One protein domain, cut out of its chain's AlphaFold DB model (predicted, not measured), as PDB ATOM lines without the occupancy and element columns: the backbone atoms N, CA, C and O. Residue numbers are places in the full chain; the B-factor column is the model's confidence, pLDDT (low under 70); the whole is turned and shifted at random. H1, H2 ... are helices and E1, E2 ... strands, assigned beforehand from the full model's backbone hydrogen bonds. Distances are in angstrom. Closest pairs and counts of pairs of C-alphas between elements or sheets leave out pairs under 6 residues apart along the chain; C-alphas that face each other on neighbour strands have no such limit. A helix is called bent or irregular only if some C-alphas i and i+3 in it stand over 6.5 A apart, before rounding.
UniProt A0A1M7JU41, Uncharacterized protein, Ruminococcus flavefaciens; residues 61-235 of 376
ATOM      1  N   LYS A  61      32.925   9.895 255.090       57.59
ATOM      2  CA  LYS A  61      33.175   9.809 253.638       57.59
ATOM      3  C   LYS A  61      34.253  10.796 253.172       57.59
ATOM      4  O   LYS A  61      34.751  10.665 252.052       57.59
ATOM      5  N   SER A  62      34.612  11.798 253.976       59.22
ATOM      6  CA  SER A  62      35.742  12.689 253.705       59.22
ATOM      7  C   SER A  62      37.087  11.951 253.601       59.22
ATOM      8  O   SER A  62      37.911  12.339 252.773       59.22
ATOM      9  N   VAL A  63      37.288  10.856 254.347       62.88
ATOM     10  CA  VAL A  63      38.535  10.066 254.360       62.88
ATOM     11  C   VAL A  63      38.687   9.228 253.092       62.88
ATOM     12  O   VAL A  63      39.745   9.237 252.469       62.88
ATOM     13  N   GLU A  64      37.619   8.578 252.630       60.50
ATOM     14  CA  GLU A  64      37.631   7.823 251.364       60.50
ATOM     15  C   GLU A  64      37.870   8.723 250.147       60.50
ATOM     16  O   GLU A  64      38.445   8.306 249.141       60.50
ATOM     17  N   ASN A  65      37.441   9.982 250.240       65.00
ATOM     18  CA  ASN A  65      37.638  10.974 249.191       65.00
ATOM     19  C   ASN A  65      39.001  11.677 249.255       65.00
ATOM     20  O   ASN A  65      39.348  12.390 248.302       65.00
ATOM     21  N   ALA A  66      39.771  11.472 250.329       80.38
ATOM     22  CA  ALA A  66      41.143  11.947 250.432       80.38
ATOM     23  C   ALA A  66      42.036  11.273 249.374       80.38
ATOM     24  O   ALA A  66      41.736  10.190 248.869       80.38
ATOM     25  N   GLU A  67      43.149  11.922 249.024       85.12
ATOM     26  CA  GLU A  67      44.078  11.424 247.995       85.12
ATOM     27  C   GLU A  67      44.582  10.006 248.306       85.12
ATOM     28  O   GLU A  67      44.552   9.147 247.425       85.12
ATOM     29  N   TYR A  68      44.952   9.731 249.563       87.50
ATOM     30  CA  TYR A  68      45.403   8.402 249.985       87.50
ATOM     31  C   TYR A  68      44.276   7.360 249.981       87.50
ATOM     32  O   TYR A  68      44.527   6.204 249.663       87.50
ATOM     33  N   GLY A  69      43.025   7.747 250.254       89.81
ATOM     34  CA  GLY A  69      41.899   6.812 250.206       89.81
ATOM     35  C   GLY A  69      41.610   6.319 248.787       89.81
ATOM     36  O   GLY A  69      41.379   5.130 248.564       89.81
ATOM     37  N   LYS A  70      41.740   7.212 247.799       91.88
ATOM     38  CA  LYS A  70      41.675   6.849 246.374       91.88
ATOM     39  C   LYS A  70      42.840   5.960 245.948       91.88
ATOM     40  O   LYS A  70      42.628   5.067 245.133       91.88
ATOM     41  N   LEU A  71      44.043   6.212 246.469       93.38
ATOM     42  CA  LEU A  71      45.216   5.376 246.213       93.38
ATOM     43  C   LEU A  71      45.003   3.954 246.739       93.38
ATOM     44  O   LEU A  71      45.158   3.016 245.970       93.38
ATOM     45  N   ILE A  72      44.580   3.804 247.999       91.94
ATOM     46  CA  ILE A  72      44.305   2.492 248.608       91.94
ATOM     47  C   ILE A  72      43.272   1.739 247.778       91.94
ATOM     48  O   ILE A  72      43.516   0.607 247.384       91.94
ATOM     49  N   LYS A  73      42.152   2.378 247.426       92.31
ATOM     50  CA  LYS A  73      41.135   1.735 246.589       92.31
ATOM     51  C   LYS A  73      41.714   1.212 245.267       92.31
ATOM     52  O   LYS A  73      41.486   0.055 244.934       92.31
ATOM     53  N   LYS A  74      42.479   2.038 244.543       93.62
ATOM     54  CA  LYS A  74      43.135   1.626 243.290       93.62
ATOM     55  C   LYS A  74      44.125   0.487 243.504       93.62
ATOM     56  O   LYS A  74      44.200  -0.408 242.674       93.62
ATOM     57  N   PHE A  75      44.873   0.530 244.600       91.88
ATOM     58  CA  PHE A  75      45.848  -0.488 244.953       91.88
ATOM     59  C   PHE A  75      45.191  -1.848 245.188       91.88
ATOM     60  O   PHE A  75      45.623  -2.842 244.615       91.88
ATOM     61  N   ILE A  76      44.088  -1.872 245.933       88.38
ATOM     62  CA  ILE A  76      43.299  -3.085 246.166       88.38
ATOM     63  C   ILE A  76      42.656  -3.594 244.879       88.38
ATOM     64  O   ILE A  76      42.691  -4.788 244.607       88.38
ATOM     65  N   GLU A  77      42.106  -2.701 244.056       88.75
ATOM     66  CA  GLU A  77      41.566  -3.076 242.748       88.75
ATOM     67  C   GLU A  77      42.651  -3.665 241.830       88.75
ATOM     68  O   GLU A  77      42.383  -4.647 241.145       88.75
ATOM     69  N   ALA A  78      43.868  -3.118 241.829       90.69
ATOM     70  CA  ALA A  78      44.994  -3.664 241.073       90.69
ATOM     71  C   ALA A  78      45.420  -5.041 241.601       90.69
ATOM     72  O   ALA A  78      45.516  -5.976 240.813       90.69
ATOM     73  N   TYR A  79      45.579  -5.190 242.921       87.19
ATOM     74  CA  TYR A  79      45.933  -6.461 243.562       87.19
ATOM     75  C   TYR A  79      44.931  -7.575 243.231       87.19
ATOM     76  O   TYR A  79      45.306  -8.671 242.827       87.19
ATOM     77  N   ILE A  80      43.633  -7.278 243.329       82.81
ATOM     78  CA  ILE A  80      42.564  -8.249 243.048       82.81
ATOM     79  C   ILE A  80      42.540  -8.659 241.570       82.81
ATOM     80  O   ILE A  80      42.176  -9.791 241.261       82.81
ATOM     81  N   ASN A  81      42.935  -7.763 240.664       85.69
ATOM     82  CA  ASN A  81      43.011  -8.036 239.229       85.69
ATOM     83  C   ASN A  81      44.380  -8.588 238.778       85.69
ATOM     84  O   ASN A  81      44.601  -8.663 237.571       85.69
ATOM     85  N   ASP A  82      45.277  -8.937 239.710       85.12
ATOM     86  CA  ASP A  82      46.660  -9.369 239.435       85.12
ATOM     87  C   ASP A  82      47.454  -8.367 238.568       85.12
ATOM     88  O   ASP A  82      48.329  -8.720 237.779       85.12
ATOM     89  N   ASP A  83      47.162  -7.069 238.703       90.81
ATOM     90  CA  ASP A  83      47.894  -6.004 238.013       90.81
ATOM     91  C   ASP A  83      49.156  -5.638 238.809       90.81
ATOM     92  O   ASP A  83      49.252  -4.592 239.465       90.81
ATOM     93  N   ARG A  84      50.140  -6.546 238.764       89.88
ATOM     94  CA  ARG A  84      51.410  -6.445 239.509       89.88
ATOM     95  C   ARG A  84      52.207  -5.192 239.166       89.88
ATOM     96  O   ARG A  84      52.908  -4.636 240.012       89.88
ATOM     97  N   LYS A  85      52.089  -4.720 237.923       93.56
ATOM     98  CA  LYS A  85      52.708  -3.473 237.472       93.56
ATOM     99  C   LYS A  85      52.088  -2.276 238.179       93.56
ATOM    100  O   LYS A  85      52.819  -1.469 238.752       93.56
ATOM    101  N   ALA A  86      50.759  -2.172 238.172       93.62
ATOM    102  CA  ALA A  86      50.073  -1.077 238.839       93.62
ATOM    103  C   ALA A  86      50.322  -1.097 240.355       93.62
ATOM    104  O   ALA A  86      50.561  -0.038 240.944       93.62
ATOM    105  N   THR A  87      50.320  -2.274 240.998       91.50
ATOM    106  CA  THR A  87      50.657  -2.368 242.429       91.50
ATOM    107  C   THR A  87      52.083  -1.903 242.701       91.50
ATOM    108  O   THR A  87      52.291  -1.137 243.644       91.50
ATOM    109  N   LEU A  88      53.058  -2.289 241.876       90.94
ATOM    110  CA  LEU A  88      54.446  -1.854 242.035       90.94
ATOM    111  C   LEU A  88      54.605  -0.337 241.829       90.94
ATOM    112  O   LEU A  88      55.240   0.321 242.648       90.94
ATOM    113  N   GLU A  89      53.970   0.255 240.816       91.94
ATOM    114  CA  GLU A  89      54.002   1.708 240.556       91.94
ATOM    115  C   GLU A  89      53.412   2.543 241.711       91.94
ATOM    116  O   GLU A  89      53.863   3.663 241.993       91.94
ATOM    117  N   MET A  90      52.410   2.004 242.410       91.75
ATOM    118  CA  MET A  90      51.795   2.636 243.584       91.75
ATOM    119  C   MET A  90      52.659   2.547 244.851       91.75
ATOM    120  O   MET A  90      52.456   3.339 245.775       91.75
ATOM    121  N   GLN A  91      53.629   1.633 244.888       89.50
ATOM    122  CA  GLN A  91      54.594   1.485 245.983       89.50
ATOM    123  C   GLN A  91      55.893   2.248 245.701       89.50
ATOM    124  O   GLN A  91      56.440   2.920 246.569       89.50
ATOM    125  N   ALA A  92      56.376   2.176 244.466       87.81
ATOM    126  CA  ALA A  92      57.694   2.652 244.088       87.81
ATOM    127  C   ALA A  92      57.758   4.181 243.896       87.81
ATOM    128  O   ALA A  92      56.784   4.788 243.428       87.81
ATOM    129  N   PRO A  93      58.893   4.839 244.205       85.12
ATOM    130  CA  PRO A  93      59.103   6.246 243.877       85.12
ATOM    131  C   PRO A  93      59.208   6.469 242.359       85.12
ATOM    132  O   PRO A  93      59.341   5.535 241.566       85.12
ATOM    133  N   GLU A  94      59.126   7.733 241.938       85.25
ATOM    134  CA  GLU A  94      59.278   8.105 240.527       85.25
ATOM    135  C   GLU A  94      60.640   7.645 239.971       85.25
ATOM    136  O   GLU A  94      61.659   7.715 240.655       85.25
ATOM    137  N   GLY A  95      60.654   7.147 238.730       86.06
ATOM    138  CA  GLY A  95      61.860   6.648 238.057       86.06
ATOM    139  C   GLY A  95      62.294   5.234 238.462       86.06
ATOM    140  O   GLY A  95      63.084   4.617 237.753       86.06
ATOM    141  N   PHE A  96      61.753   4.662 239.540       87.69
ATOM    142  CA  PHE A  96      62.146   3.320 239.984       87.69
ATOM    143  C   PHE A  96      61.747   2.217 238.992       87.69
ATOM    144  O   PHE A  96      62.494   1.264 238.793       87.69
ATOM    145  N   MET A  97      60.616   2.361 238.294       89.00
ATOM    146  CA  MET A  97      60.216   1.391 237.264       89.00
ATOM    147  C   MET A  97      61.235   1.281 236.123       89.00
ATOM    148  O   MET A  97      61.416   0.197 235.574       89.00
ATOM    149  N   ASP A  98      61.948   2.360 235.791       88.50
ATOM    150  CA  ASP A  98      62.998   2.310 234.769       88.50
ATOM    151  C   ASP A  98      64.165   1.418 235.213       88.50
ATOM    152  O   ASP A  98      64.761   0.721 234.391       88.50
ATOM    153  N   ILE A  99      64.450   1.371 236.517       88.06
ATOM    154  CA  ILE A  99      65.445   0.470 237.117       88.06
ATOM    155  C   ILE A  99      64.976  -0.971 237.004       88.06
ATOM    156  O   ILE A  99      65.733  -1.815 236.528       88.06
ATOM    157  N   VAL A 100      63.722  -1.239 237.381       88.12
ATOM    158  CA  VAL A 100      63.092  -2.564 237.283       88.12
ATOM    159  C   VAL A 100      63.226  -3.086 235.849       88.12
ATOM    160  O   VAL A 100      63.797  -4.151 235.625       88.12
ATOM    161  N   TYR A 101      62.842  -2.298 234.842       87.44
ATOM    162  CA  TYR A 101      62.982  -2.705 233.438       87.44
ATOM    163  C   TYR A 101      64.427  -2.743 232.928       87.44
ATOM    164  O   TYR A 101      64.705  -3.431 231.943       87.44
ATOM    165  N   THR A 102      65.352  -2.001 233.538       86.19
ATOM    166  CA  THR A 102      66.781  -2.087 233.204       86.19
ATOM    167  C   THR A 102      67.367  -3.400 233.713       86.19
ATOM    168  O   THR A 102      68.061  -4.078 232.958       86.19
ATOM    169  N   LEU A 103      67.023  -3.801 234.938       85.88
ATOM    170  CA  LEU A 103      67.405  -5.088 235.521       85.88
ATOM    171  C   LEU A 103      66.837  -6.264 234.736       85.88
ATOM    172  O   LEU A 103      67.567  -7.208 234.449       85.88
ATOM    173  N   TRP A 104      65.574  -6.175 234.317       87.31
ATOM    174  CA  TRP A 104      64.944  -7.214 233.503       87.31
ATOM    175  C   TRP A 104      65.720  -7.516 232.211       87.31
ATOM    176  O   TRP A 104      65.761  -8.649 231.749       87.31
ATOM    177  N   LYS A 105      66.383  -6.506 231.636       85.50
ATOM    178  CA  LYS A 105      67.157  -6.632 230.388       85.50
ATOM    179  C   LYS A 105      68.581  -7.155 230.585       85.50
ATOM    180  O   LYS A 105      69.339  -7.200 229.615       85.50
ATOM    181  N   THR A 106      68.981  -7.477 231.811       84.31
ATOM    182  CA  THR A 106      70.302  -8.054 232.086       84.31
ATOM    183  C   THR A 106      70.333  -9.541 231.724       84.31
ATOM    184  O   THR A 106      69.299 -10.200 231.698       84.31
ATOM    185  N   GLU A 107      71.531 -10.089 231.481       82.44
ATOM    186  CA  GLU A 107      71.721 -11.527 231.204       82.44
ATOM    187  C   GLU A 107      71.190 -12.424 232.341       82.44
ATOM    188  O   GLU A 107      70.915 -13.598 232.128       82.44
ATOM    189  N   GLU A 108      71.027 -11.889 233.556       81.44
ATOM    190  CA  GLU A 108      70.486 -12.628 234.701       81.44
ATOM    191  C   GLU A 108      68.992 -12.961 234.547       81.44
ATOM    192  O   GLU A 108      68.549 -14.005 235.024       81.44
ATOM    193  N   PHE A 109      68.235 -12.109 233.851       84.75
ATOM    194  CA  PHE A 109      66.780 -12.220 233.704       84.75
ATOM    195  C   PHE A 109      66.329 -12.347 232.243       84.75
ATOM    196  O   PHE A 109      65.140 -12.220 231.958       84.75
ATOM    197  N   GLU A 110      67.251 -12.634 231.316       85.31
ATOM    198  CA  GLU A 110      66.966 -12.682 229.872       85.31
ATOM    199  C   GLU A 110      65.896 -13.717 229.479       85.31
ATOM    200  O   GLU A 110      65.213 -13.546 228.470       85.31
ATOM    201  N   ASP A 111      65.737 -14.762 230.295       89.69
ATOM    202  CA  ASP A 111      64.765 -15.838 230.094       89.69
ATOM    203  C   ASP A 111      63.380 -15.537 230.698       89.69
ATOM    204  O   ASP A 111      62.434 -16.284 230.444       89.69
ATOM    205  N   TYR A 112      63.237 -14.474 231.497       88.94
ATOM    206  CA  TYR A 112      61.973 -14.127 232.148       88.94
ATOM    207  C   TYR A 112      61.107 -13.286 231.206       88.94
ATOM    208  O   TYR A 112      61.571 -12.311 230.611       88.94
ATOM    209  N   SER A 113      59.817 -13.598 231.110       91.75
ATOM    210  CA  SER A 113      58.820 -12.655 230.588       91.75
ATOM    211  C   SER A 113      58.642 -11.448 231.525       91.75
ATOM    212  O   SER A 113      59.070 -11.476 232.679       91.75
ATOM    213  N   GLU A 114      58.000 -10.375 231.039       89.25
ATOM    214  CA  GLU A 114      57.722  -9.177 231.854       89.25
ATOM    215  C   GLU A 114      56.904  -9.555 233.092       89.25
ATOM    216  O   GLU A 114      57.231  -9.149 234.204       89.25
ATOM    217  N   ASP A 115      55.889 -10.398 232.895       87.19
ATOM    218  CA  ASP A 115      54.988 -10.851 233.949       87.19
ATOM    219  C   ASP A 115      55.721 -11.716 234.980       87.19
ATOM    220  O   ASP A 115      55.561 -11.504 236.180       87.19
ATOM    221  N   GLU A 116      56.582 -12.648 234.549       88.19
ATOM    222  CA  GLU A 116      57.407 -13.460 235.459       88.19
ATOM    223  C   GLU A 116      58.394 -12.595 236.252       88.19
ATOM    224  O   GLU A 116      58.623 -12.832 237.440       88.19
ATOM    225  N   PHE A 117      58.967 -11.569 235.621       89.00
ATOM    226  CA  PHE A 117      59.905 -10.665 236.275       89.00
ATOM    227  C   PHE A 117      59.213  -9.733 237.281       89.00
ATOM    228  O   PHE A 117      59.689  -9.565 238.406       89.00
ATOM    229  N   LEU A 118      58.062  -9.158 236.927       89.38
ATOM    230  CA  LEU A 118      57.245  -8.374 237.857       89.38
ATOM    231  C   LEU A 118      56.715  -9.242 239.000       89.38
ATOM    232  O   LEU A 118      56.679  -8.794 240.145       89.38
ATOM    233  N   SER A 119      56.364 -10.495 238.710       85.62
ATOM    234  CA  SER A 119      55.972 -11.484 239.715       85.62
ATOM    235  C   SER A 119      57.084 -11.753 240.714       85.62
ATOM    236  O   SER A 119      56.823 -11.775 241.912       85.62
ATOM    237  N   PHE A 120      58.321 -11.889 240.236       83.75
ATOM    238  CA  PHE A 120      59.499 -12.007 241.087       83.75
ATOM    239  C   PHE A 120      59.676 -10.774 241.993       83.75
ATOM    240  O   PHE A 120      59.855 -10.920 243.201       83.75
ATOM    241  N   TRP A 121      59.545  -9.561 241.448       83.25
ATOM    242  CA  TRP A 121      59.670  -8.309 242.214       83.25
ATOM    243  C   TRP A 121      58.547  -8.059 243.219       83.25
ATOM    244  O   TRP A 121      58.744  -7.369 244.220       83.25
ATOM    245  N   GLN A 122      57.357  -8.575 242.943       85.00
ATOM    246  CA  GLN A 122      56.196  -8.466 243.819       85.00
ATOM    247  C   GLN A 122      55.974  -9.733 244.653       85.00
ATOM    248  O   GLN A 122      54.923  -9.834 245.279       85.00
ATOM    249  N   GLY A 123      56.954 -10.649 244.707       76.88
ATOM    250  CA  GLY A 123      56.873 -11.937 245.410       76.88
ATOM    251  C   GLY A 123      56.235 -11.803 246.787       76.88
ATOM    252  O   GLY A 123      55.102 -12.213 246.959       76.88
ATOM    253  N   ASN A 124      56.846 -11.055 247.708       72.50
ATOM    254  CA  ASN A 124      56.323 -10.875 249.075       72.50
ATOM    255  C   ASN A 124      54.862 -10.389 249.165       72.50
ATOM    256  O   ASN A 124      54.170 -10.676 250.143       72.50
ATOM    257  N   LEU A 125      54.401  -9.600 248.188       79.31
ATOM    258  CA  LEU A 125      53.022  -9.124 248.156       79.31
ATOM    259  C   LEU A 125      52.064 -10.216 247.653       79.31
ATOM    260  O   LEU A 125      50.938 -10.294 248.132       79.31
ATOM    261  N   TYR A 126      52.517 -11.057 246.722       78.00
ATOM    262  CA  TYR A 126      51.732 -12.099 246.056       78.00
ATOM    263  C   TYR A 126      52.127 -13.532 246.469       78.00
ATOM    264  O   TYR A 126      51.649 -14.486 245.864       78.00
ATOM    265  N   ASP A 127      52.960 -13.720 247.496       68.94
ATOM    266  CA  ASP A 127      53.496 -15.031 247.902       68.94
ATOM    267  C   ASP A 127      52.379 -16.005 248.304       68.94
ATOM    268  O   ASP A 127      52.500 -17.214 248.120       68.94
ATOM    269  N   ASN A 128      51.268 -15.464 248.812       59.47
ATOM    270  CA  ASN A 128      50.051 -16.205 249.144       59.47
ATOM    271  C   ASN A 128      48.884 -15.911 248.188       59.47
ATOM    272  O   ASN A 128      47.741 -16.284 248.459       59.47
ATOM    273  N   TYR A 129      49.153 -15.246 247.063       66.19
ATOM    274  CA  TYR A 129      48.149 -15.034 246.032       66.19
ATOM    275  C   TYR A 129      47.803 -16.378 245.396       66.19
ATOM    276  O   TYR A 129      48.647 -17.046 244.800       66.19
ATOM    277  N   ASN A 130      46.550 -16.791 245.542       62.69
ATOM    278  CA  ASN A 130      46.071 -18.053 245.010       62.69
ATOM    279  C   ASN A 130      45.046 -17.781 243.905       62.69
ATOM    280  O   ASN A 130      43.904 -17.424 244.186       62.69
ATOM    281  N   GLU A 131      45.475 -17.987 242.656       60.50
ATOM    282  CA  GLU A 131      44.660 -17.833 241.441       60.50
ATOM    283  C   GLU A 131      43.408 -18.735 241.440       60.50
ATOM    284  O   GLU A 131      42.374 -18.370 240.877       60.50
ATOM    285  N   ASP A 132      43.480 -19.899 242.100       51.28
ATOM    286  CA  ASP A 132      42.407 -20.898 242.181       51.28
ATOM    287  C   ASP A 132      41.454 -20.668 243.367       51.28
ATOM    288  O   ASP A 132      40.286 -21.077 243.315       51.28
ATOM    289  N   LEU A 133      41.905 -19.993 244.433       53.41
ATOM    290  CA  LEU A 133      41.031 -19.481 245.491       53.41
ATOM    291  C   LEU A 133      40.353 -18.223 244.973       53.41
ATOM    292  O   LEU A 133      40.666 -17.092 245.343       53.41
ATOM    293  N   LYS A 134      39.372 -18.477 244.113       48.72
ATOM    294  CA  LYS A 134      38.413 -17.522 243.589       48.72
ATOM    295  C   LYS A 134      37.597 -16.891 244.717       48.72
ATOM    296  O   LYS A 134      36.400 -17.112 244.838       48.72
ATOM    297  N   TRP A 135      38.201 -15.959 245.438       51.62
ATOM    298  CA  TRP A 135      37.521 -14.775 245.958       51.62
ATOM    299  C   TRP A 135      37.219 -13.807 244.801       51.62
ATOM    300  O   TRP A 135      37.292 -12.591 244.963       51.62
ATOM    301  N   GLU A 136      36.945 -14.347 243.603       53.56
ATOM    302  CA  GLU A 136      36.820 -13.633 242.342       53.56
ATOM    303  C   GLU A 136      35.762 -12.549 242.512       53.56
ATOM    304  O   GLU A 136      34.560 -12.819 242.521       53.56
ATOM    305  N   LYS A 137      36.246 -11.306 242.604       65.88
ATOM    306  CA  LYS A 137      35.510 -10.051 242.826       65.88
ATOM    307  C   LYS A 137      35.351  -9.618 244.274       65.88
ATOM    308  O   LYS A 137      34.443  -8.831 244.545       65.88
ATOM    309  N   ALA A 138      36.248 -10.005 245.181       75.81
ATOM    310  CA  ALA A 138      36.498  -9.161 246.340       75.81
ATOM    311  C   ALA A 138      36.571  -7.693 245.873       75.81
ATOM    312  O   ALA A 138      37.063  -7.383 244.786       75.81
ATOM    313  N   SER A 139      35.976  -6.786 246.630       84.94
ATOM    314  CA  SER A 139      35.926  -5.385 246.239       84.94
ATOM    315  C   SER A 139      36.195  -4.512 247.437       84.94
ATOM    316  O   SER A 139      35.789  -4.819 248.558       84.94
ATOM    317  N   PHE A 140      36.904  -3.417 247.198       87.81
ATOM    318  CA  PHE A 140      37.114  -2.413 248.219       87.81
ATOM    319  C   PHE A 140      35.758  -1.901 248.721       87.81
ATOM    320  O   PHE A 140      34.982  -1.330 247.948       87.81
ATOM    321  N   LYS A 141      35.486  -2.095 250.013       87.44
ATOM    322  CA  LYS A 141      34.232  -1.686 250.644       87.44
ATOM    323  C   LYS A 141      34.344  -0.272 251.190       87.44
ATOM    324  O   LYS A 141      33.552   0.586 250.805       87.44
ATOM    325  N   ARG A 142      35.298  -0.044 252.100       86.81
ATOM    326  CA  ARG A 142      35.488   1.246 252.785       86.81
ATOM    327  C   ARG A 142      36.791   1.335 253.567       86.81
ATOM    328  O   ARG A 142      37.409   0.320 253.875       86.81
ATOM    329  N   ILE A 143      37.139   2.550 253.986       89.06
ATOM    330  CA  ILE A 143      38.123   2.783 255.055       89.06
ATOM    331  C   ILE A 143      37.412   2.736 256.412       89.06
ATOM    332  O   ILE A 143      36.336   3.308 256.570       89.06
ATOM    333  N   VAL A 144      38.014   2.053 257.385       84.00
ATOM    334  CA  VAL A 144      37.497   1.899 258.755       84.00
ATOM    335  C   VAL A 144      38.149   2.881 259.717       84.00
ATOM    336  O   VAL A 144      37.461   3.465 260.550       84.00
ATOM    337  N   SER A 145      39.467   3.046 259.630       82.00
ATOM    338  CA  SER A 145      40.223   3.974 260.471       82.00
ATOM    339  C   SER A 145      41.488   4.442 259.762       82.00
ATOM    340  O   SER A 145      41.952   3.825 258.802       82.00
ATOM    341  N   SER A 146      42.033   5.564 260.223       89.06
ATOM    342  CA  SER A 146      43.315   6.077 259.763       89.06
ATOM    343  C   SER A 146      44.029   6.775 260.912       89.06
ATOM    344  O   SER A 146      43.476   7.696 261.518       89.06
ATOM    345  N   GLU A 147      45.252   6.341 261.190       87.75
ATOM    346  CA  GLU A 147      46.070   6.799 262.309       87.75
ATOM    347  C   GLU A 147      47.401   7.327 261.784       87.75
ATOM    348  O   GLU A 147      47.990   6.741 260.881       87.75
ATOM    349  N   VAL A 148      47.855   8.472 262.296       89.94
ATOM    350  CA  VAL A 148      49.138   9.059 261.890       89.94
ATOM    351  C   VAL A 148      50.258   8.353 262.641       89.94
ATOM    352  O   VAL A 148      50.266   8.367 263.871       89.94
ATOM    353  N   ILE A 149      51.211   7.804 261.894       87.62
ATOM    354  CA  ILE A 149      52.393   7.130 262.437       87.62
ATOM    355  C   ILE A 149      53.488   8.159 262.693       87.62
ATOM    356  O   ILE A 149      53.704   9.063 261.874       87.62
ATOM    357  N   GLN A 150      54.146   8.057 263.848       83.81
ATOM    358  CA  GLN A 150      55.214   8.985 264.209       83.81
ATOM    359  C   GLN A 150      56.497   8.639 263.456       83.81
ATOM    360  O   GLN A 150      56.782   7.484 263.171       83.81
ATOM    361  N   ASP A 151      57.305   9.652 263.155       81.00
ATOM    362  CA  ASP A 151      58.517   9.505 262.336       81.00
ATOM    363  C   ASP A 151      59.569   8.545 262.934       81.00
ATOM    364  O   ASP A 151      60.388   7.975 262.210       81.00
ATOM    365  N   GLU A 152      59.527   8.363 264.256       79.88
ATOM    366  CA  GLU A 152      60.364   7.441 265.036       79.88
ATOM    367  C   GLU A 152      60.017   5.967 264.769       79.88
ATOM    368  O   GLU A 152      60.880   5.106 264.887       79.88
ATOM    369  N   GLU A 153      58.781   5.677 264.357       79.38
ATOM    370  CA  GLU A 153      58.287   4.330 264.033       79.38
ATOM    371  C   GLU A 153      58.525   3.968 262.553       79.38
ATOM    372  O   GLU A 153      58.119   2.903 262.097       79.38
ATOM    373  N   LEU A 154      59.172   4.858 261.789       82.69
ATOM    374  CA  LEU A 154      59.377   4.737 260.340       82.69
ATOM    375  C   LEU A 154      60.836   4.472 259.944       82.69
ATOM    376  O   LEU A 154      61.169   4.659 258.778       82.69
ATOM    377  N   GLU A 155      61.727   4.103 260.871       81.62
ATOM    378  CA  GLU A 155      63.152   3.819 260.574       81.62
ATOM    379  C   GLU A 155      63.294   2.798 259.442       81.62
ATOM    380  O   GLU A 155      63.923   3.028 258.411       81.62
ATOM    381  N   ASP A 156      62.562   1.722 259.620       77.94
ATOM    382  CA  ASP A 156      62.308   0.663 258.680       77.94
ATOM    383  C   ASP A 156      61.890   1.198 257.287       77.94
ATOM    384  O   ASP A 156      62.497   0.868 256.260       77.94
ATOM    385  N   GLU A 157      60.881   2.060 257.241       81.12
ATOM    386  CA  GLU A 157      60.278   2.567 256.002       81.12
ATOM    387  C   GLU A 157      61.217   3.535 255.289       81.12
ATOM    388  O   GLU A 157      61.281   3.562 254.057       81.12
ATOM    389  N   LYS A 158      61.985   4.297 256.069       83.56
ATOM    390  CA  LYS A 158      63.067   5.145 255.570       83.56
ATOM    391  C   LYS A 158      64.147   4.306 254.903       83.56
ATOM    392  O   LYS A 158      64.579   4.706 253.829       83.56
ATOM    393  N   GLY A 159      64.528   3.160 255.471       81.19
ATOM    394  CA  GLY A 159      65.486   2.239 254.847       81.19
ATOM    395  C   GLY A 159      65.008   1.743 253.485       81.19
ATOM    396  O   GLY A 159      65.693   1.895 252.476       81.19
ATOM    397  N   TYR A 160      63.767   1.253 253.419       80.88
ATOM    398  CA  TYR A 160      63.201   0.735 252.170       80.88
ATOM    399  C   TYR A 160      63.136   1.792 251.057       80.88
ATOM    400  O   TYR A 160      63.638   1.576 249.951       80.88
ATOM    401  N   TYR A 161      62.557   2.963 251.342       83.75
ATOM    402  CA  TYR A 161      62.495   4.042 250.353       83.75
ATOM    403  C   TYR A 161      63.870   4.656 250.068       83.75
ATOM    404  O   TYR A 161      64.112   5.082 248.940       83.75
ATOM    405  N   GLY A 162      64.770   4.677 251.052       83.19
ATOM    406  CA  GLY A 162      66.143   5.163 250.914       83.19
ATOM    407  C   GLY A 162      66.926   4.340 249.908       83.19
ATOM    408  O   GLY A 162      67.517   4.906 248.989       83.19
ATOM    409  N   CYS A 163      66.826   3.014 250.003       84.12
ATOM    410  CA  CYS A 163      67.387   2.085 249.028       84.12
ATOM    411  C   CYS A 163      66.834   2.343 247.611       84.12
ATOM    412  O   CYS A 163      67.602   2.475 246.654       84.12
ATOM    413  N   MET A 164      65.514   2.511 247.458       85.69
ATOM    414  CA  MET A 164      64.910   2.797 246.148       85.69
ATOM    415  C   MET A 164      65.368   4.135 245.554       85.69
ATOM    416  O   MET A 164      65.692   4.197 244.366       85.69
ATOM    417  N   GLU A 165      65.412   5.208 246.348       84.06
ATOM    418  CA  GLU A 165      65.887   6.520 245.886       84.06
ATOM    419  C   GLU A 165      67.384   6.501 245.550       84.06
ATOM    420  O   GLU A 165      67.797   7.099 244.548       84.06
ATOM    421  N   TRP A 166      68.190   5.780 246.336       85.94
ATOM    422  CA  TRP A 166      69.606   5.562 246.047       85.94
ATOM    423  C   TRP A 166      69.780   4.886 244.689       85.94
ATOM    424  O   TRP A 166      70.541   5.381 243.856       85.94
ATOM    425  N   LEU A 167      69.017   3.821 244.422       86.44
ATOM    426  CA  LEU A 167      69.063   3.103 243.148       86.44
ATOM    427  C   LEU A 167      68.676   4.008 241.974       86.44
ATOM    428  O   LEU A 167      69.372   4.015 240.956       86.44
ATOM    429  N   VAL A 168      67.613   4.810 242.116       86.69
ATOM    430  CA  VAL A 168      67.200   5.778 241.079       86.69
ATOM    431  C   VAL A 168      68.343   6.730 240.766       86.69
ATOM    432  O   VAL A 168      68.668   6.957 239.597       86.69
ATOM    433  N   LYS A 169      68.990   7.278 241.794       84.62
ATOM    434  CA  LYS A 169      70.120   8.182 241.589       84.62
ATOM    435  C   LYS A 169      71.323   7.470 240.971       84.62
ATOM    436  O   LYS A 169      71.890   8.002 240.018       84.62
ATOM    437  N   TYR A 170      71.675   6.278 241.447       86.62
ATOM    438  CA  TYR A 170      72.790   5.501 240.913       86.62
ATOM    439  C   TYR A 170      72.627   5.258 239.412       86.62
ATOM    440  O   TYR A 170      73.534   5.570 238.638       86.62
ATOM    441  N   VAL A 171      71.454   4.780 238.988       85.62
ATOM    442  CA  VAL A 171      71.159   4.509 237.575       85.62
ATOM    443  C   VAL A 171      71.181   5.784 236.744       85.62
ATOM    444  O   VAL A 171      71.728   5.780 235.643       85.62
ATOM    445  N   ASN A 172      70.654   6.893 237.263       85.56
ATOM    446  CA  ASN A 172      70.710   8.179 236.570       85.56
ATOM    447  C   ASN A 172      72.150   8.688 236.372       85.56
ATOM    448  O   ASN A 172      72.432   9.355 235.375       85.56
ATOM    449  N   GLU A 173      73.060   8.387 237.300       87.25
ATOM    450  CA  GLU A 173      74.463   8.814 237.244       87.25
ATOM    451  C   GLU A 173      75.352   7.868 236.416       87.25
ATOM    452  O   GLU A 173      76.253   8.335 235.714       87.25
ATOM    453  N   HIS A 174      75.096   6.559 236.463       86.44
ATOM    454  CA  HIS A 174      75.985   5.527 235.907       86.44
ATOM    455  C   HIS A 174      75.411   4.813 234.674       86.44
ATOM    456  O   HIS A 174      76.166   4.247 233.881       86.44
ATOM    457  N   GLY A 175      74.095   4.877 234.457       81.88
ATOM    458  CA  GLY A 175      73.406   4.329 233.286       81.88
ATOM    459  C   GLY A 175      73.223   2.808 233.286       81.88
ATOM    460  O   GLY A 175      72.772   2.260 232.280       81.88
ATOM    461  N   ASN A 176      73.580   2.117 234.369       81.00
ATOM    462  CA  ASN A 176      73.404   0.676 234.524       81.00
ATOM    463  C   ASN A 176      73.079   0.294 235.977       81.00
ATOM    464  O   ASN A 176      73.250   1.085 236.900       81.00
ATOM    465  N   VAL A 177      72.580  -0.929 236.149       85.31
ATOM    466  CA  VAL A 177      72.294  -1.568 237.438       85.31
ATOM    467  C   VAL A 177      72.413  -3.080 237.252       85.31
ATOM    468  O   VAL A 177      72.096  -3.599 236.179       85.31
ATOM    469  N   ASN A 178      72.898  -3.781 238.269       82.12
ATOM    470  CA  ASN A 178      72.924  -5.241 238.343       82.12
ATOM    471  C   ASN A 178      72.602  -5.700 239.778       82.12
ATOM    472  O   ASN A 178      72.327  -4.867 240.644       82.12
ATOM    473  N   SER A 179      72.643  -7.009 240.033       75.94
ATOM    474  CA  SER A 179      72.436  -7.594 241.366       75.94
ATOM    475  C   SER A 179      73.321  -6.967 242.449       75.94
ATOM    476  O   SER A 179      72.832  -6.638 243.526       75.94
ATOM    477  N   ASP A 180      74.602  -6.747 242.148       81.19
ATOM    478  CA  ASP A 180      75.580  -6.219 243.104       81.19
ATOM    479  C   ASP A 180      75.258  -4.761 243.468       81.19
ATOM    480  O   ASP A 180      75.425  -4.355 244.614       81.19
ATOM    481  N   THR A 181      74.737  -3.975 242.517       83.25
ATOM    482  CA  THR A 181      74.252  -2.607 242.761       83.25
ATOM    483  C   THR A 181      73.036  -2.588 243.689       83.25
ATOM    484  O   THR A 181      72.915  -1.691 244.519       83.25
ATOM    485  N   ILE A 182      72.129  -3.563 243.559       78.88
ATOM    486  CA  ILE A 182      70.972  -3.696 244.460       78.88
ATOM    487  C   ILE A 182      71.454  -4.013 245.874       78.88
ATOM    488  O   ILE A 182      71.002  -3.383 246.824       78.88
ATOM    489  N   GLU A 183      72.388  -4.954 246.014       77.12
ATOM    490  CA  GLU A 183      72.987  -5.296 247.305       77.12
ATOM    491  C   GLU A 183      73.715  -4.091 247.922       77.12
ATOM    492  O   GLU A 183      73.526  -3.794 249.099       77.12
ATOM    493  N   GLU A 184      74.474  -3.334 247.124       80.06
ATOM    494  CA  GLU A 184      75.157  -2.114 247.564       80.06
ATOM    495  C   GLU A 184      74.184  -1.049 248.094       80.06
ATOM    496  O   GLU A 184      74.500  -0.372 249.078       80.06
ATOM    497  N   ALA A 185      72.997  -0.926 247.496       78.81
ATOM    498  CA  ALA A 185      71.973   0.018 247.933       78.81
ATOM    499  C   ALA A 185      71.471  -0.270 249.358       78.81
ATOM    500  O   ALA A 185      71.195   0.672 250.093       78.81
ATOM    501  N   PHE A 186      71.424  -1.540 249.775       70.69
ATOM    502  CA  PHE A 186      71.050  -1.936 251.142       70.69
ATOM    503  C   PHE A 186      72.135  -1.662 252.194       70.69
ATOM    504  O   PHE A 186      71.866  -1.769 253.386       70.69
ATOM    505  N   TYR A 187      73.364  -1.356 251.771       74.19
ATOM    506  CA  TYR A 187      74.490  -1.077 252.671       74.19
ATOM    507  C   TYR A 187      74.942   0.390 252.651       74.19
ATOM    508  O   TYR A 187      75.792   0.768 253.455       74.19
ATOM    509  N   ASN A 188      74.422   1.205 251.727       68.81
ATOM    510  CA  ASN A 188      74.788   2.617 251.549       68.81
ATOM    511  C   ASN A 188      73.566   3.552 251.587       68.81
ATOM    512  O   ASN A 188      73.606   4.661 251.043       68.81
ATOM    513  N   ASP A 189      72.473   3.107 252.201       65.25
ATOM    514  CA  ASP A 189      71.236   3.869 252.348       65.25
ATOM    515  C   ASP A 189      71.282   4.887 253.495       65.25
ATOM    516  O   ASP A 189      70.480   5.815 253.462       65.25
ATOM    517  N   ASP A 190      72.234   4.802 254.434       66.94
ATOM    518  CA  ASP A 190      72.382   5.711 255.591       66.94
ATOM    519  C   ASP A 190      72.226   7.204 255.224       66.94
ATOM    520  O   ASP A 190      71.404   7.923 255.803       66.94
ATOM    521  N   ASP A 191      72.944   7.672 254.196       63.41
ATOM    522  CA  ASP A 191      72.873   9.067 253.733       63.41
ATOM    523  C   ASP A 191      71.486   9.430 253.166       63.41
ATOM    524  O   ASP A 191      71.081  10.595 253.190       63.41
ATOM    525  N   TYR A 192      70.738   8.465 252.630       65.50
ATOM    526  CA  TYR A 192      69.398   8.683 252.077       65.50
ATOM    527  C   TYR A 192      68.323   8.548 253.147       65.50
ATOM    528  O   TYR A 192      67.410   9.367 253.153       65.50
ATOM    529  N   ILE A 193      68.469   7.621 254.094       68.69
ATOM    530  CA  ILE A 193      67.620   7.475 255.282       68.69
ATOM    531  C   ILE A 193      67.598   8.785 256.072       68.69
ATOM    532  O   ILE A 193      66.524   9.299 256.385       68.69
ATOM    533  N   GLU A 194      68.770   9.372 256.345       65.50
ATOM    534  CA  GLU A 194      68.877  10.631 257.098       65.50
ATOM    535  C   GLU A 194      68.221  11.820 256.371       65.50
ATOM    536  O   GLU A 194      67.761  12.787 256.994       65.50
ATOM    537  N   ASN A 195      68.158  11.757 255.039       65.69
ATOM    538  CA  ASN A 195      67.596  12.808 254.198       65.69
ATOM    539  C   ASN A 195      66.141  12.550 253.774       65.69
ATOM    540  O   ASN A 195      65.466  13.498 253.343       65.69
ATOM    541  N   LEU A 196      65.634  11.329 253.949       73.38
ATOM    542  CA  LEU A 196      64.266  10.952 253.631       73.38
ATOM    543  C   LEU A 196      63.315  11.570 254.648       73.38
ATOM    544  O   LEU A 196      63.292  11.242 255.833       73.38
ATOM    545  N   LYS A 197      62.509  12.514 254.165       68.06
ATOM    546  CA  LYS A 197      61.524  13.212 254.992       68.06
ATOM    547  C   LYS A 197      60.133  12.800 254.570       68.06
ATOM    548  O   LYS A 197      59.571  13.355 253.616       68.06
ATOM    549  N   PHE A 198      59.569  11.867 255.323       79.56
ATOM    550  CA  PHE A 198      58.138  11.632 255.328       79.56
ATOM    551  C   PHE A 198      57.446  12.908 255.811       79.56
ATOM    552  O   PHE A 198      57.747  13.451 256.871       79.56
ATOM    553  N   LYS A 199      56.556  13.459 254.982       83.88
ATOM    554  CA  LYS A 199      55.707  14.586 255.388       83.88
ATOM    555  C   LYS A 199      54.598  14.112 256.312       83.88
ATOM    556  O   LYS A 199      54.207  14.836 257.218       83.88
ATOM    557  N   GLU A 200      54.052  12.946 255.995       89.00
ATOM    558  CA  GLU A 200      52.936  12.334 256.693       89.00
ATOM    559  C   GLU A 200      52.917  10.849 256.325       89.00
ATOM    560  O   GLU A 200      52.993  10.517 255.142       89.00
ATOM    561  N   THR A 201      52.797   9.979 257.321       89.81
ATOM    562  CA  THR A 201      52.536   8.550 257.130       89.81
ATOM    563  C   THR A 201      51.319   8.175 257.952       89.81
ATOM    564  O   THR A 201      51.126   8.691 259.055       89.81
ATOM    565  N   LYS A 202      50.472   7.312 257.397       89.94
ATOM    566  CA  LYS A 202      49.283   6.815 258.072       89.94
ATOM    567  C   LYS A 202      49.214   5.307 257.981       89.94
ATOM    568  O   LYS A 202      49.411   4.757 256.903       89.94
ATOM    569  N   GLU A 203      48.836   4.677 259.078       88.31
ATOM    570  CA  GLU A 203      48.273   3.337 259.051       88.31
ATOM    571  C   GLU A 203      46.778   3.467 258.786       88.31
ATOM    572  O   GLU A 203      46.065   4.220 259.454       88.31
ATOM    573  N   VAL A 204      46.301   2.787 257.753       86.88
ATOM    574  CA  VAL A 204      44.907   2.832 257.332       86.88
ATOM    575  C   VAL A 204      44.340   1.433 257.428       86.88
ATOM    576  O   VAL A 204      44.804   0.527 256.745       86.88
ATOM    577  N   THR A 205      43.309   1.277 258.252       84.88
ATOM    578  CA  THR A 205      42.522   0.046 258.306       84.88
ATOM    579  C   THR A 205      41.380   0.155 257.311       84.88
ATOM    580  O   THR A 205      40.648   1.150 257.310       84.88
ATOM    581  N   PHE A 206      41.178  -0.859 256.484       85.31
ATOM    582  CA  PHE A 206      40.149  -0.869 255.451       85.31
ATOM    583  C   PHE A 206      39.452  -2.221 255.371       85.31
ATOM    584  O   PHE A 206      39.926  -3.221 255.899       85.31
ATOM    585  N   GLU A 207      38.282  -2.219 254.745       84.94
ATOM    586  CA  GLU A 207      37.443  -3.393 254.551       84.94
ATOM    587  C   GLU A 207      37.330  -3.719 253.064       84.94
ATOM    588  O   GLU A 207      37.091  -2.833 252.236       84.94
ATOM    589  N   ILE A 208      37.428  -5.005 252.745       84.69
ATOM    590  CA  ILE A 208      37.027  -5.571 251.461       84.69
ATOM    591  C   ILE A 208      35.811  -6.468 251.673       84.69
ATOM    592  O   ILE A 208      35.635  -7.073 252.729       84.69
ATOM    593  N   GLU A 209      34.950  -6.535 250.673       83.62
ATOM    594  CA  GLU A 209      33.772  -7.393 250.675       83.62
ATOM    595  C   GLU A 209      33.921  -8.470 249.619       83.62
ATOM    596  O   GLU A 209      34.243  -8.161 248.472       83.62
ATOM    597  N   VAL A 210      33.638  -9.710 250.003       80.31
ATOM    598  CA  VAL A 210      33.516 -10.855 249.106       80.31
ATOM    599  C   VAL A 210      32.051 -10.946 248.673       80.31
ATOM    600  O   VAL A 210      31.205 -11.327 249.484       80.31
ATOM    601  N   PRO A 211      31.697 -10.619 247.418       74.50
ATOM    602  CA  PRO A 211      30.296 -10.498 247.023       74.50
ATOM    603  C   PRO A 211      29.511 -11.807 247.095       74.50
ATOM    604  O   PRO A 211      28.303 -11.777 247.306       74.50
ATOM    605  N   GLU A 212      30.174 -12.951 246.901       70.94
ATOM    606  CA  GLU A 212      29.506 -14.257 246.879       70.94
ATOM    607  C   GLU A 212      29.048 -14.709 248.269       70.94
ATOM    608  O   GLU A 212      27.969 -15.283 248.408       70.94
ATOM    609  N   THR A 213      29.840 -14.420 249.303       71.06
ATOM    610  CA  THR A 213      29.555 -14.817 250.690       71.06
ATOM    611  C   THR A 213      28.993 -13.671 251.530       71.06
ATOM    612  O   THR A 213      28.420 -13.910 252.592       71.06
ATOM    613  N   GLY A 214      29.147 -12.422 251.074       72.06
ATOM    614  CA  GLY A 214      28.895 -11.221 251.873       72.06
ATOM    615  C   GLY A 214      29.915 -11.025 252.998       72.06
ATOM    616  O   GLY A 214      29.710 -10.186 253.878       72.06
ATOM    617  N   GLU A 215      30.993 -11.811 253.003       76.12
ATOM    618  CA  GLU A 215      32.028 -11.741 254.022       76.12
ATOM    619  C   GLU A 215      32.799 -10.424 253.913       76.12
ATOM    620  O   GLU A 215      33.163  -9.980 252.822       76.12
ATOM    621  N   ILE A 216      33.048  -9.800 255.065       78.56
ATOM    622  CA  ILE A 216      33.839  -8.579 255.169       78.56
ATOM    623  C   ILE A 216      35.185  -8.953 255.768       78.56
ATOM    624  O   ILE A 216      35.251  -9.412 256.907       78.56
ATOM    625  N   LEU A 217      36.250  -8.725 255.009       75.69
ATOM    626  CA  LEU A 217      37.618  -8.879 255.484       75.69
ATOM    627  C   LEU A 217      38.179  -7.500 255.795       75.69
ATOM    628  O   LEU A 217      37.864  -6.529 255.107       75.69
ATOM    629  N   ARG A 218      39.000  -7.414 256.835       75.69
ATOM    630  CA  ARG A 218      39.619  -6.170 257.278       75.69
ATOM    631  C   ARG A 218      41.125  -6.342 257.288       75.69
ATOM    632  O   ARG A 218      41.605  -7.350 257.790       75.69
ATOM    633  N   ASP A 219      41.831  -5.354 256.765       79.81
ATOM    634  CA  ASP A 219      43.291  -5.349 256.726       79.81
ATOM    635  C   ASP A 219      43.831  -3.932 256.936       79.81
ATOM    636  O   ASP A 219      43.064  -2.960 257.007       79.81
ATOM    637  N   LYS A 220      45.150  -3.821 257.063       82.31
ATOM    638  CA  LYS A 220      45.873  -2.577 257.291       82.31
ATOM    639  C   LYS A 220      46.892  -2.336 256.193       82.31
ATOM    640  O   LYS A 220      47.503  -3.251 255.662       82.31
ATOM    641  N   VAL A 221      47.091  -1.067 255.871       85.75
ATOM    642  CA  VAL A 221      48.127  -0.637 254.937       85.75
ATOM    643  C   VAL A 221      48.771   0.641 255.436       85.75
ATOM    644  O   VAL A 221      48.092   1.528 255.960       85.75
ATOM    645  N   LEU A 222      50.082   0.752 255.251       87.88
ATOM    646  CA  LEU A 222      50.795   1.999 255.464       87.88
ATOM    647  C   LEU A 222      50.757   2.826 254.177       87.88
ATOM    648  O   LEU A 222      51.117   2.359 253.097       87.88
ATOM    649  N   VAL A 223      50.321   4.078 254.291       90.94
ATOM    650  CA  VAL A 223      50.398   5.073 253.218       90.94
ATOM    651  C   VAL A 223      51.285   6.219 253.646       90.94
ATOM    652  O   VAL A 223      51.085   6.823 254.698       90.94
ATOM    653  N   SER A 224      52.236   6.563 252.793       89.81
ATOM    654  CA  SER A 224      53.259   7.551 253.094       89.81
ATOM    655  C   SER A 224      53.308   8.626 252.027       89.81
ATOM    656  O   SER A 224      53.282   8.353 250.829       89.81
ATOM    657  N   ARG A 225      53.419   9.878 252.462       88.75
ATOM    658  CA  ARG A 225      53.698  11.018 251.598       88.75
ATOM    659  C   ARG A 225      55.141  11.451 251.790       88.75
ATOM    660  O   ARG A 225      55.468  12.159 252.744       88.75
ATOM    661  N   ILE A 226      55.998  11.077 250.853       80.75
ATOM    662  CA  ILE A 226      57.410  11.474 250.853       80.75
ATOM    663  C   ILE A 226      57.532  12.884 250.264       80.75
ATOM    664  O   ILE A 226      56.770  13.292 249.381       80.75
ATOM    665  N   LYS A 227      58.438  13.708 250.795       69.44
ATOM    666  CA  LYS A 227      58.572  15.105 250.371       69.44
ATOM    667  C   LYS A 227      58.956  15.220 248.888       69.44
ATOM    668  O   LYS A 227      60.107  15.052 248.533       69.44
ATOM    669  N   GLY A 228      58.000  15.664 248.072       65.62
ATOM    670  CA  GLY A 228      58.192  15.853 246.627       65.62
ATOM    671  C   GLY A 228      57.392  14.850 245.800       65.62
ATOM    672  O   GLY A 228      57.096  15.143 244.650       65.62
ATOM    673  N   ASN A 229      56.940  13.768 246.435       66.56
ATOM    674  CA  ASN A 229      56.192  12.693 245.805       66.56
ATOM    675  C   ASN A 229      54.694  12.754 246.139       66.56
ATOM    676  O   ASN A 229      54.235  13.445 247.065       66.56
ATOM    677  N   GLU A 230      53.935  12.006 245.346       83.88
ATOM    678  CA  GLU A 230      52.559  11.625 245.648       83.88
ATOM    679  C   GLU A 230      52.512  10.646 246.835       83.88
ATOM    680  O   GLU A 230      53.544  10.210 247.350       83.88
ATOM    681  N   TRP A 231      51.305  10.332 247.304       90.56
ATOM    682  CA  TRP A 231      51.122   9.248 248.267       90.56
ATOM    683  C   TRP A 231      51.598   7.928 247.659       90.56
ATOM    684  O   TRP A 231      51.320   7.649 246.492       90.56
ATOM    685  N   LYS A 232      52.286   7.122 248.462       90.69
ATOM    686  CA  LYS A 232      52.746   5.783 248.110       90.69
ATOM    687  C   LYS A 232      52.304   4.779 249.161       90.69
ATOM    688  O   LYS A 232      52.098   5.138 250.322       90.69
ATOM    689  N   ILE A 233      52.118   3.542 248.729       89.81
ATOM    690  CA  ILE A 233      51.765   2.419 249.592       89.81
ATOM    691  C   ILE A 233      53.061   1.754 250.075       89.81
ATOM    692  O   ILE A 233      53.938   1.472 249.265       89.81
ATOM    693  N   SER A 234      53.189   1.485 251.373       83.56
ATOM    694  CA  SER A 234      54.214   0.577 251.902       83.56
ATOM    695  C   SER A 234      53.564  -0.764 252.229       83.56
ATOM    696  O   SER A 234      52.655  -0.831 253.056       83.56
ATOM    697  N   CYS A 235      54.031  -1.829 251.572       66.12
ATOM    698  CA  CYS A 235      53.623  -3.213 251.845       66.12
ATOM    699  C   CYS A 235      54.727  -3.993 252.563       66.12
ATOM    700  O   CYS A 235      54.953  -5.163 252.272       66.12
TER     701      CYS A 235
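What this domain is: This is residues 61 to 235 of the 376 residues of an uncharacterized protein of Ruminococcus flavefaciens (UniProt A0A1M7JU41). A strongly twisted sheet of four strands curls round helix H2 at one end of a flat body; at the other end H4, H8 and H9 pack on the long, kinked helix H7. H3 folds back along H2 and lies in the middle beside E4, and H5 packs on H3. The printed part has 175 residues with nine named helices and four named strands, in the order H1 H2 H3 H4 H5 H6 E1 H7 H8 H9 E2 E3 E4; the sheet's order is E1 E2 E3 E4, all antiparallel, and the class is mixed, helices and strands. It is compact, with a radius of gyration of the C-alphas of 17.3 A and spans of 51 by 40 by 21 A.

Where its parts are: E1 is residues 139 to 148, 25.1 A long, and bends by 56 degrees at residue 142. E2 is residues 198 to 210, 33.9 A, E3 residues 215 to 226, 34.5 A, and E4 residues 231 to 234, ending at C-alpha 234 (54.214, 0.577, 251.902). H1, residues 61 to 64, begins at C-alpha 61 (33.175, 9.809, 253.638). H2 is residues 67 to 80, 20.3 A, H3 84 to 91, H4 96 to 104, H5 114 to 121 and H6 123 to 126. H7, residues 151 to 174, is 31.9 A long, with a kink of 51 degrees near residue 158; it is irregular, C-alphas 153 and 156 being 7.6 A apart. H8 is residues 179 to 185 and H9 190 to 193.

How they stand to each other: N 141 and O 207 of E1 and E2 are 2.8 A apart, within hydrogen-bond range, as are N 204 and O 221 of E2 and E3, 2.8 A, and N 232 and O 224 of E3 and E4, 2.8 A. E2, E3 and E4 form a meander, each strand the antiparallel neighbour of the one before. The sheet has helices on both faces, three layers: H2 on one, H7 on the other. The closest C-alphas of H2 and E1 are Lys 73 and Phe 140, 6.0 A. H1 only grazes the sheet. H2 and H3, a hairpin, touch at Phe 75 and Thr 87, 5.7 A. H3 touches H5 at Arg 84 and Leu 118, 6.4 A, and is near H6. H7 touches H4 at Val 168 and Phe 96, 5.7 A, H8 at Cys 163 and Ala 185, 5.1 A, and H9 at Gly 162 and Tyr 192, 4.9 A. Each O i to N i+4 pair is within range in H2, H3, H4, H5 and H8, and 17 of 20 in H7; H1, H6 and H9 are too short for one.

The domain as a whole: The two C-alphas farthest apart, His 174 and Thr 213, are 52.8 A apart. The printed part has no cut; the link from H6 to E1 is long. Mean pLDDT of the printed part is 81.1; residues 61 to 65, 127 to 137, 188 to 195, 197, 227 to 229 and 235 are under 70.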